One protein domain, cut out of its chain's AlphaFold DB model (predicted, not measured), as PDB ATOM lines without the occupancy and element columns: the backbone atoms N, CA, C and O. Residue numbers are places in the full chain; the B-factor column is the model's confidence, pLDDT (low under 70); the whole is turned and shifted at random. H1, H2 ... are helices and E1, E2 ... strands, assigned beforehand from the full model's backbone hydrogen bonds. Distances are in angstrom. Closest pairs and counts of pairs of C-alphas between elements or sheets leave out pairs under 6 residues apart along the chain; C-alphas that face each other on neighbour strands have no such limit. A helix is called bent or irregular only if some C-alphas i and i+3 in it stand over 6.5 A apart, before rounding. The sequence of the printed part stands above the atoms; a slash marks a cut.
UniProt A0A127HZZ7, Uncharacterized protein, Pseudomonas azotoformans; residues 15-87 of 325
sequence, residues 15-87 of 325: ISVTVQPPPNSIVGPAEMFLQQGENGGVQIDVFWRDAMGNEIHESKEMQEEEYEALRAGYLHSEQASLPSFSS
ATOM      1  N   ILE A  15     -39.994  34.656  22.588       74.56
ATOM      2  CA  ILE A  15     -39.775  33.236  22.321       74.56
ATOM      3  C   ILE A  15     -39.670  33.070  20.807       74.56
ATOM      4  O   ILE A  15     -40.638  33.338  20.099       74.56
ATOM      5  N   SER A  16     -38.511  32.639  20.308       76.62
ATOM      6  CA  SER A  16     -38.390  32.208  18.916       76.62
ATOM      7  C   SER A  16     -38.956  30.802  18.743       76.62
ATOM      8  O   SER A  16     -38.653  29.885  19.513       76.62
ATOM      9  N   VAL A  17     -39.786  30.625  17.722       79.00
ATOM     10  CA  VAL A  17     -40.345  29.332  17.330       79.00
ATOM     11  C   VAL A  17     -40.029  29.088  15.865       79.00
ATOM     12  O   VAL A  17     -40.380  29.876  14.990       79.00
ATOM     13  N   THR A  18     -39.374  27.963  15.596       79.56
ATOM     14  CA  THR A  18     -39.121  27.494  14.234       79.56
ATOM     15  C   THR A  18     -40.404  26.942  13.623       79.56
ATOM     16  O   THR A  18     -41.116  26.158  14.259       79.56
ATOM     17  N   VAL A  19     -40.670  27.327  12.378       80.00
ATOM     18  CA  VAL A  19     -41.877  26.966  11.633       80.00
ATOM     19  C   VAL A  19     -41.467  26.264  10.352       80.00
ATOM     20  O   VAL A  19     -40.614  26.740   9.606       80.00
ATOM     21  N   GLN A  20     -42.065  25.107  10.104       73.50
ATOM     22  CA  GLN A  20     -41.922  24.398   8.845       73.50
ATOM     23  C   GLN A  20     -42.934  24.964   7.846       73.50
ATOM     24  O   GLN A  20     -44.123  25.054   8.170       73.50
ATOM     25  N   PRO A  21     -42.500  25.341   6.633       67.38
ATOM     26  CA  PRO A  21     -43.419  25.815   5.617       67.38
ATOM     27  C   PRO A  21     -44.384  24.687   5.204       67.38
ATOM     28  O   PRO A  21     -44.014  23.507   5.219       67.38
ATOM     29  N   PRO A  22     -45.634  25.018   4.840       67.00
ATOM     30  CA  PRO A  22     -46.615  24.018   4.442       67.00
ATOM     31  C   PRO A  22     -46.147  23.274   3.179       67.00
ATOM     32  O   PRO A  22     -45.529  23.881   2.308       67.00
ATOM     33  N   PRO A  23     -46.508  21.990   2.993       62.44
ATOM     34  CA  PRO A  23     -45.990  21.147   1.903       62.44
ATOM     35  C   PRO A  23     -46.282  21.675   0.487       62.44
ATOM     36  O   PRO A  23     -45.642  21.255  -0.473       62.44
ATOM     37  N   ASN A  24     -47.224  22.613   0.355       67.12
ATOM     38  CA  ASN A  24     -47.609  23.240  -0.909       67.12
ATOM     39  C   ASN A  24     -46.884  24.575  -1.182       67.12
ATOM     40  O   ASN A  24     -47.171  25.212  -2.194       67.12
ATOM     41  N   SER A  25     -45.976  25.018  -0.304       61.56
ATOM     42  CA  SER A  25     -45.189  26.241  -0.489       61.56
ATOM     43  C   SER A  25     -43.758  26.070   0.018       61.56
ATOM     44  O   SER A  25     -43.533  25.681   1.155       61.56
ATOM     45  N   ILE A  26     -42.773  26.418  -0.813       59.16
ATOM     46  CA  ILE A  26     -41.355  26.522  -0.408       59.16
ATOM     47  C   ILE A  26     -41.085  27.899   0.234       59.16
ATOM     48  O   ILE A  26     -40.059  28.118   0.870       59.16
ATOM     49  N   VAL A  27     -42.025  28.835   0.067       60.56
ATOM     50  CA  VAL A  27     -41.936  30.215   0.542       60.56
ATOM     51  C   VAL A  27     -42.838  30.369   1.761       60.56
ATOM     52  O   VAL A  27     -44.048  30.150   1.686       60.56
ATOM     53  N   GLY A  28     -42.242  30.733   2.886       63.78
ATOM     54  CA  GLY A  28     -42.940  30.937   4.145       63.78
ATOM     55  C   GLY A  28     -41.954  31.279   5.257       63.78
ATOM     56  O   GLY A  28     -40.740  31.165   5.060       63.78
ATOM     57  N   PRO A  29     -42.454  31.724   6.413       67.69
ATOM     58  CA  PRO A  29     -41.607  32.006   7.558       67.69
ATOM     59  C   PRO A  29     -40.955  30.733   8.073       67.69
ATOM     60  O   PRO A  29     -41.632  29.752   8.361       67.69
ATOM     61  N   ALA A  30     -39.631  30.767   8.194       68.00
ATOM     62  CA  ALA A  30     -38.872  29.721   8.872       68.00
ATOM     63  C   ALA A  30     -38.873  29.921  10.397       68.00
ATOM     64  O   ALA A  30     -38.628  28.986  11.159       68.00
ATOM     65  N   GLU A  31     -39.149  31.144  10.850       71.62
ATOM     66  CA  GLU A  31     -39.121  31.535  12.251       71.62
ATOM     67  C   GLU A  31     -40.236  32.547  12.534       71.62
ATOM     68  O   GLU A  31     -40.498  33.453  11.736       71.62
ATOM     69  N   MET A  32     -40.899  32.370  13.673       81.25
ATOM     70  CA  MET A  32     -41.830  33.333  14.245       81.25
ATOM     71  C   MET A  32     -41.371  33.700  15.657       81.25
ATOM     72  O   MET A  32     -40.852  32.858  16.393       81.25
ATOM     73  N   PHE A  33     -41.575  34.951  16.047       79.19
ATOM     74  CA  PHE A  33     -41.290  35.452  17.384       79.19
ATOM     75  C   PHE A  33     -42.597  35.688  18.118       79.19
ATOM     76  O   PHE A  33     -43.512  36.316  17.593       79.19
ATOM     77  N   LEU A  34     -42.680  35.180  19.340       82.69
ATOM     78  CA  LEU A  34     -43.850  35.330  20.185       82.69
ATOM     79  C   LEU A  34     -43.494  36.167  21.401       82.69
ATOM     80  O   LEU A  34     -42.520  35.878  22.101       82.69
ATOM     81  N   GLN A  35     -44.292  37.193  21.654       80.25
ATOM     82  CA  GLN A  35     -44.119  38.123  22.762       80.25
ATOM     83  C   GLN A  35     -45.453  38.339  23.470       80.25
ATOM     84  O   GLN A  35     -46.522  38.163  22.890       80.25
ATOM     85  N   GLN A  36     -45.399  38.726  24.741       80.44
ATOM     86  CA  GLN A  36     -46.599  39.168  25.441       80.44
ATOM     87  C   GLN A  36     -47.046  40.515  24.859       80.44
ATOM     88  O   GLN A  36     -46.282  41.479  24.890       80.44
ATOM     89  N   GLY A  37     -48.267  40.561  24.324       72.50
ATOM     90  CA  GLY A  37     -48.874  41.774  23.785       72.50
ATOM     91  C   GLY A  37     -49.345  42.719  24.893       72.50
ATOM     92  O   GLY A  37     -49.643  42.297  26.016       72.50
ATOM     93  N   GLU A  38     -49.428  44.012  24.580       71.56
ATOM     94  CA  GLU A  38     -49.845  45.055  25.528       71.56
ATOM     95  C   GLU A  38     -51.288  44.857  26.024       71.56
ATOM     96  O   GLU A  38     -51.607  45.227  27.156       71.56
ATOM     97  N   ASN A  39     -52.145  44.210  25.223       70.81
ATOM     98  CA  ASN A  39     -53.552  43.974  25.554       70.81
ATOM     99  C   ASN A  39     -53.784  42.653  26.303       70.81
ATOM    100  O   ASN A  39     -54.922  42.198  26.434       70.81
ATOM    101  N   GLY A  40     -52.714  42.023  26.798       69.81
ATOM    102  CA  GLY A  40     -52.776  40.750  27.514       69.81
ATOM    103  C   GLY A  40     -52.880  39.519  26.611       69.81
ATOM    104  O   GLY A  40     -53.001  38.418  27.144       69.81
ATOM    105  N   GLY A  41     -52.813  39.694  25.287       78.62
ATOM    106  CA  GLY A  41     -52.708  38.617  24.303       78.62
ATOM    107  C   GLY A  41     -51.258  38.214  24.007       78.62
ATOM    108  O   GLY A  41     -50.320  38.618  24.701       78.62
ATOM    109  N   VAL A  42     -51.067  37.422  22.953       81.81
ATOM    110  CA  VAL A  42     -49.744  37.085  22.404       81.81
ATOM    111  C   VAL A  42     -49.565  37.821  21.083       81.81
ATOM    112  O   VAL A  42     -50.359  37.653  20.159       81.81
ATOM    113  N   GLN A  43     -48.512  38.624  20.990       82.94
ATOM    114  CA  GLN A  43     -48.057  39.210  19.740       82.94
ATOM    115  C   GLN A  43     -47.184  38.197  19.002       82.94
ATOM    116  O   GLN A  43     -46.208  37.686  19.555       82.94
ATOM    117  N   ILE A  44     -47.559  37.896  17.762       84.69
ATOM    118  CA  ILE A  44     -46.837  36.999  16.867       84.69
ATOM    119  C   ILE A  44     -46.237  37.848  15.748       84.69
ATOM    120  O   ILE A  44     -46.967  38.465  14.972       84.69
ATOM    121  N   ASP A  45     -44.912  37.858  15.676       78.62
ATOM    122  CA  ASP A  45     -44.123  38.544  14.660       78.62
ATOM    123  C   ASP A  45     -43.471  37.525  13.732       78.62
ATOM    124  O   ASP A  45     -42.733  36.635  14.160       78.62
ATOM    125  N   VAL A  46     -43.752  37.649  12.444       81.25
ATOM    126  CA  VAL A  46     -43.385  36.661  11.437       81.25
ATOM    127  C   VAL A  46     -42.569  37.346  10.350       81.25
ATOM    128  O   VAL A  46     -43.014  38.330   9.761       81.25
ATOM    129  N   PHE A  47     -41.375  36.820  10.076       78.56
ATOM    130  CA  PHE A  47     -40.444  37.387   9.098       78.56
ATOM    131  C   PHE A  47     -40.125  36.360   8.016       78.56
ATOM    132  O   PHE A  47     -39.747  35.224   8.310       78.56
ATOM    133  N   TRP A  48     -40.255  36.750   6.749       74.81
ATOM    134  CA  TRP A  48     -39.856  35.901   5.626       74.81
ATOM    135  C   TRP A  48     -39.430  36.720   4.417       74.81
ATOM    136  O   TRP A  48     -39.595  37.936   4.365       74.81
ATOM    137  N   ARG A  49     -38.854  36.037   3.428       74.19
ATOM    138  CA  ARG A  49     -38.570  36.618   2.117       74.19
ATOM    139  C   ARG A  49     -39.535  36.059   1.092       74.19
ATOM    140  O   ARG A  49     -39.787  34.854   1.081       74.19
ATOM    141  N   ASP A  50     -40.078  36.924   0.246       73.69
ATOM    142  CA  ASP A  50     -40.861  36.479  -0.904       73.69
ATOM    143  C   ASP A  50     -39.968  35.835  -1.984       73.69
ATOM    144  O   ASP A  50     -38.737  35.834  -1.905       73.69
ATOM    145  N   ALA A  51     -40.592  35.295  -3.034       71.19
ATOM    146  CA  ALA A  51     -39.883  34.714  -4.176       71.19
ATOM    147  C   ALA A  51     -39.022  35.734  -4.959       71.19
ATOM    148  O   ALA A  51     -38.215  35.335  -5.798       71.19
ATOM    149  N   MET A  52     -39.193  37.037  -4.704       75.19
ATOM    150  CA  MET A  52     -38.457  38.142  -5.327       75.19
ATOM    151  C   MET A  52     -37.333  38.674  -4.417       75.19
ATOM    152  O   MET A  52     -36.581  39.555  -4.832       75.19
ATOM    153  N   GLY A  53     -37.172  38.111  -3.211       71.25
ATOM    154  CA  GLY A  53     -36.144  38.474  -2.237       71.25
ATOM    155  C   GLY A  53     -36.487  39.668  -1.342       71.25
ATOM    156  O   GLY A  53     -35.615  40.093  -0.581       71.25
ATOM    157  N   ASN A  54     -37.711  40.198  -1.399       78.25
ATOM    158  CA  ASN A  54     -38.146  41.286  -0.525       78.25
ATOM    159  C   ASN A  54     -38.454  40.749   0.872       78.25
ATOM    160  O   ASN A  54     -39.064  39.688   1.022       78.25
ATOM    161  N   GLU A  55     -38.047  41.496   1.894       77.31
ATOM    162  CA  GLU A  55     -38.327  41.170   3.289       77.31
ATOM    163  C   GLU A  55     -39.767  41.561   3.628       77.31
ATOM    164  O   GLU A  55     -40.162  42.719   3.488       77.31
ATOM    165  N   ILE A  56     -40.551  40.573   4.052       77.44
ATOM    166  CA  ILE A  56     -41.927  40.738   4.503       77.44
ATOM    167  C   ILE A  56     -41.954  40.506   6.011       77.44
ATOM    168  O   ILE A  56     -41.415  39.517   6.515       77.44
ATOM    169  N   HIS A  57     -42.593  41.437   6.717       79.75
ATOM    170  CA  HIS A  57     -42.879  41.353   8.143       79.75
ATOM    171  C   HIS A  57     -44.387  41.455   8.343       79.75
ATOM    172  O   HIS A  57     -45.012  42.421   7.905       79.75
ATOM    173  N   GLU A  58     -44.961  40.450   8.997       79.06
ATOM    174  CA  GLU A  58     -46.350  40.462   9.443       79.06
ATOM    175  C   GLU A  58     -46.385  40.329  10.966       79.06
ATOM    176  O   GLU A  58     -45.798  39.410  11.537       79.06
ATOM    177  N   SER A  59     -47.067  41.267  11.620       80.75
ATOM    178  CA  SER A  59     -47.253  41.306  13.069       80.75
ATOM    179  C   SER A  59     -48.740  41.208  13.390       80.75
ATOM    180  O   SER A  59     -49.529  42.022  12.893       80.75
ATOM    181  N   LYS A  60     -49.139  40.256  14.234       83.88
ATOM    182  CA  LYS A  60     -50.533  40.111  14.667       83.88
ATOM    183  C   LYS A  60     -50.620  39.775  16.150       83.88
ATOM    184  O   LYS A  60     -49.986  38.835  16.616       83.88
ATOM    185  N   GLU A  61     -51.446  40.517  16.879       83.38
ATOM    186  CA  GLU A  61     -51.812  40.184  18.257       83.38
ATOM    187  C   GLU A  61     -53.017  39.235  18.257       83.38
ATOM    188  O   GLU A  61     -53.988  39.459  17.529       83.38
ATOM    189  N   MET A  62     -52.943  38.161  19.044       82.31
ATOM    190  CA  MET A  62     -54.006  37.166  19.192       82.31
ATOM    191  C   MET A  62     -54.388  37.000  20.659       82.31
ATOM    192  O   MET A  62     -53.531  36.981  21.550       82.31
ATOM    193  N   GLN A  63     -55.687  36.856  20.906       87.00
ATOM    194  CA  GLN A  63     -56.215  36.559  22.238       87.00
ATOM    195  C   GLN A  63     -56.031  35.071  22.586       87.00
ATOM    196  O   GLN A  63     -55.754  34.257  21.709       87.00
ATOM    197  N   GLU A  64     -56.188  34.705  23.864       82.75
ATOM    198  CA  GLU A  64     -55.934  33.343  24.376       82.75
ATOM    199  C   GLU A  64     -56.628  32.242  23.557       82.75
ATOM    200  O   GLU A  64     -55.986  31.278  23.143       82.75
ATOM    201  N   GLU A  65     -57.922  32.410  23.271       83.19
ATOM    202  CA  GLU A  65     -58.712  31.431  22.513       83.19
ATOM    203  C   GLU A  65     -58.204  31.263  21.073       83.19
ATOM    204  O   GLU A  65     -58.078  30.145  20.573       83.19
ATOM    205  N   GLU A  66     -57.865  32.373  20.414       84.75
ATOM    206  CA  GLU A  66     -57.347  32.379  19.044       84.75
ATOM    207  C   GLU A  66     -55.943  31.770  18.979       84.75
ATOM    208  O   GLU A  66     -55.632  31.001  18.067       84.75
ATOM    209  N   TYR A  67     -55.111  32.072  19.976       84.69
ATOM    210  CA  TYR A  67     -53.757  31.552  20.097       84.69
ATOM    211  C   TYR A  67     -53.745  30.037  20.339       84.69
ATOM    212  O   TYR A  67     -53.003  29.312  19.673       84.69
ATOM    213  N   GLU A  68     -54.584  29.527  21.245       83.62
ATOM    214  CA  GLU A  68     -54.668  28.083  21.501       83.62
ATOM    215  C   GLU A  68     -55.276  27.324  20.308       83.62
ATOM    216  O   GLU A  68     -54.830  26.216  19.998       83.62
ATOM    217  N   ALA A  69     -56.218  27.924  19.569       84.06
ATOM    218  CA  ALA A  69     -56.725  27.349  18.321       84.06
ATOM    219  C   ALA A  69     -55.632  27.269  17.237       84.06
ATOM    220  O   ALA A  69     -55.471  26.228  16.588       84.06
ATOM    221  N   LEU A  70     -54.839  28.335  17.078       83.19
ATOM    222  CA  LEU A  70     -53.684  28.361  16.179       83.19
ATOM    223  C   LEU A  70     -52.664  27.283  16.576       83.19
ATOM    224  O   LEU A  70     -52.233  26.483  15.744       83.19
ATOM    225  N   ARG A  71     -52.329  27.217  17.867       80.56
ATOM    226  CA  ARG A  71     -51.424  26.224  18.452       80.56
ATOM    227  C   ARG A  71     -51.890  24.794  18.214       80.56
ATOM    228  O   ARG A  71     -51.075  23.961  17.821       80.56
ATOM    229  N   ALA A  72     -53.176  24.510  18.389       81.19
ATOM    230  CA  ALA A  72     -53.740  23.202  18.073       81.19
ATOM    231  C   ALA A  72     -53.570  22.855  16.582       81.19
ATOM    232  O   ALA A  72     -53.201  21.724  16.260       81.19
ATOM    233  N   GLY A  73     -53.760  23.825  15.681       79.50
ATOM    234  CA  GLY A  73     -53.547  23.657  14.240       79.50
ATOM    235  C   GLY A  73     -52.091  23.355  13.860       79.50
ATOM    236  O   GLY A  73     -51.831  22.403  13.119       79.50
ATOM    237  N   TYR A  74     -51.130  24.114  14.398       77.31
ATOM    238  CA  TYR A  74     -49.697  23.888  14.152       77.31
ATOM    239  C   TYR A  74     -49.197  22.570  14.754       77.31
ATOM    240  O   TYR A  74     -48.403  21.881  14.116       77.31
ATOM    241  N   LEU A  75     -49.690  22.183  15.937       70.69
ATOM    242  CA  LEU A  75     -49.347  20.901  16.558       70.69
ATOM    243  C   LEU A  75     -49.927  19.716  15.782       70.69
ATOM    244  O   LEU A  75     -49.241  18.714  15.604       70.69
ATOM    245  N   HIS A  76     -51.166  19.822  15.297       73.38
ATOM    246  CA  HIS A  76     -51.799  18.759  14.513       73.38
ATOM    247  C   HIS A  76     -51.133  18.556  13.146       73.38
ATOM    248  O   HIS A  76     -51.103  17.444  12.629       73.38
ATOM    249  N   SER A  77     -50.602  19.634  12.566       71.69
ATOM    250  CA  SER A  77     -49.924  19.614  11.268       71.69
ATOM    251  C   SER A  77     -48.402  19.463  11.358       71.69
ATOM    252  O   SER A  77     -47.743  19.493  10.323       71.69
ATOM    253  N   GLU A  78     -47.854  19.319  12.572       71.94
ATOM    254  CA  GLU A  78     -46.411  19.255  12.861       71.94
ATOM    255  C   GLU A  78     -45.601  20.434  12.283       71.94
ATOM    256  O   GLU A  78     -44.384  20.360  12.127       71.94
ATOM    257  N   GLN A  79     -46.271  21.550  11.984       68.94
ATOM    258  CA  GLN A  79     -45.653  22.718  11.360       68.94
ATOM    259  C   GLN A  79     -44.840  23.538  12.368       68.94
ATOM    260  O   GLN A  79     -43.819  24.112  12.007       68.94
ATOM    261  N   ALA A  80     -45.264  23.598  13.633       75.19
ATOM    262  CA  ALA A  80     -44.527  24.293  14.687       75.19
ATOM    263  C   ALA A  80     -44.912  23.778  16.078       75.19
ATOM    264  O   ALA A  80     -46.048  23.363  16.318       75.19
ATOM    265  N   SER A  81     -43.973  23.857  17.023       80.44
ATOM    266  CA  SER A  81     -44.240  23.597  18.440       80.44
ATOM    267  C   SER A  81     -44.415  24.921  19.180       80.44
ATOM    268  O   SER A  81     -43.445  25.528  19.630       80.44
ATOM    269  N   LEU A  82     -45.661  25.392  19.266       80.19
ATOM    270  CA  LEU A  82     -45.985  26.634  19.965       80.19
ATOM    271  C   LEU A  82     -46.114  26.382  21.481       80.19
ATOM    272  O   LEU A  82     -46.753  25.398  21.886       80.19
ATOM    273  N   PRO A  83     -45.533  27.235  22.344       79.31
ATOM    274  CA  PRO A  83     -45.682  27.105  23.791       79.31
ATOM    275  C   PRO A  83     -47.124  27.436  24.213       79.31
ATOM    276  O   PRO A  83     -47.836  28.134  23.495       79.31
ATOM    277  N   SER A  84     -47.596  26.922  25.352       80.69
ATOM    278  CA  SER A  84     -48.953  27.223  25.842       80.69
ATOM    279  C   SER A  84     -49.112  28.709  26.172       80.69
ATOM    280  O   SER A  84     -48.138  29.355  26.569       80.69
ATOM    281  N   PHE A  85     -50.334  29.243  26.090       77.38
ATOM    282  CA  PHE A  85     -50.599  30.659  26.389       77.38
ATOM    283  C   PHE A  85     -50.101  31.071  27.790       77.38
ATOM    284  O   PHE A  85     -49.531  32.144  27.988       77.38
ATOM    285  N   SER A  86     -50.210  30.161  28.760       74.81
ATOM    286  CA  SER A  86     -49.721  30.345  30.133       74.81
ATOM    287  C   SER A  86     -48.225  30.658  30.249       74.81
ATOM    288  O   SER A  86     -47.822  31.257  31.243       74.81
ATOM    289  N   SER A  87     -47.403  30.292  29.260       71.62
ATOM    290  CA  SER A  87     -45.959  30.569  29.265       71.62
ATOM    291  C   SER A  87     -45.625  32.055  29.090       71.62
ATOM    292  O   SER A  87     -44.603  32.511  29.599       71.62
TER     293      SER A  87
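What this domain is: This is residues 15 to 87 of the 325 residues of an uncharacterized protein of Pseudomonas azotoformans (UniProt A0A127HZZ7). A strongly twisted sheet of four antiparallel strands winds to and fro as a wall, and one helix, H1, follows its last strand and only grazes the sheet with its first part, residues 64 to 70. A long loop, residues 19 to 30, joins the first two strands, and residues 77 to 87 fold back alongside H1. The printed part has 73 residues with four named strands and then one named helix, E1 E2 E3 E4 H1; the sheet's order is E1 - E2 - E3 - E4, and the class is mixed, helices and strands. The whole is compact, with a radius of gyration of the C-alphas of 12.5 A and spans of 36 by 26 by 17 A.

How they stand to each other: Begin at E1, residues 15 to 18, an edge strand, antiparallel at 155 degrees to E2, residues 31 to 36; look for N 15 and O 34, 2.8 A apart and within hydrogen-bond range. Next comes E3, residues 42 to 49, antiparallel to E2 at 158 degrees, where N 33 and O 45 are within hydrogen-bond range at 2.8 A. E4, residues 55 to 62, is the other edge strand, antiparallel to E3 at 164 degrees, with N 44 and O 60 within hydrogen-bond range at 2.8 A. The four form a meander, each strand the antiparallel neighbour of the one before, and each successive pair is a hairpin. E1 is apart from E3 and from E4. H1, residues 64 to 76, is on the sheet but only grazes it; the closest C-alphas of E3 and H1 are those of Val 42 and Tyr 67, 7.2 A apart. Every O i to N i+4 pair in H1 is within hydrogen-bond range.

Where its parts are: Find C-alpha 15 at (-39.775, 33.236, 22.321); from there E1 runs to Thr 18. E2 runs from Glu 31 to Gln 36, 17.0 A from first to last C-alpha. E3 goes from C-alpha 42 at (-49.744, 37.085, 22.404) to Arg 49, 23.2 A, and E4 from Glu 55 to Met 62, 22.7 A. H1 starts at Glu 64 and ends at His 76, with C-alpha 76 at (-51.799, 18.759, 14.513), 18.1 A from its first C-alpha; it is not bent.

The domain as a whole: Look for the two C-alphas farthest apart at Met 52 and Ser 86, 38.0 A. The printed part has no cut. The link from E1 to E2, with 12 residues, is long; those from E2 to E3, E3 to E4 and E4 to H1 are tight. In the B-factor column the mean pLDDT of the printed part is 76.2, and it is under 70 at residues 21 to 30, 40 and 79.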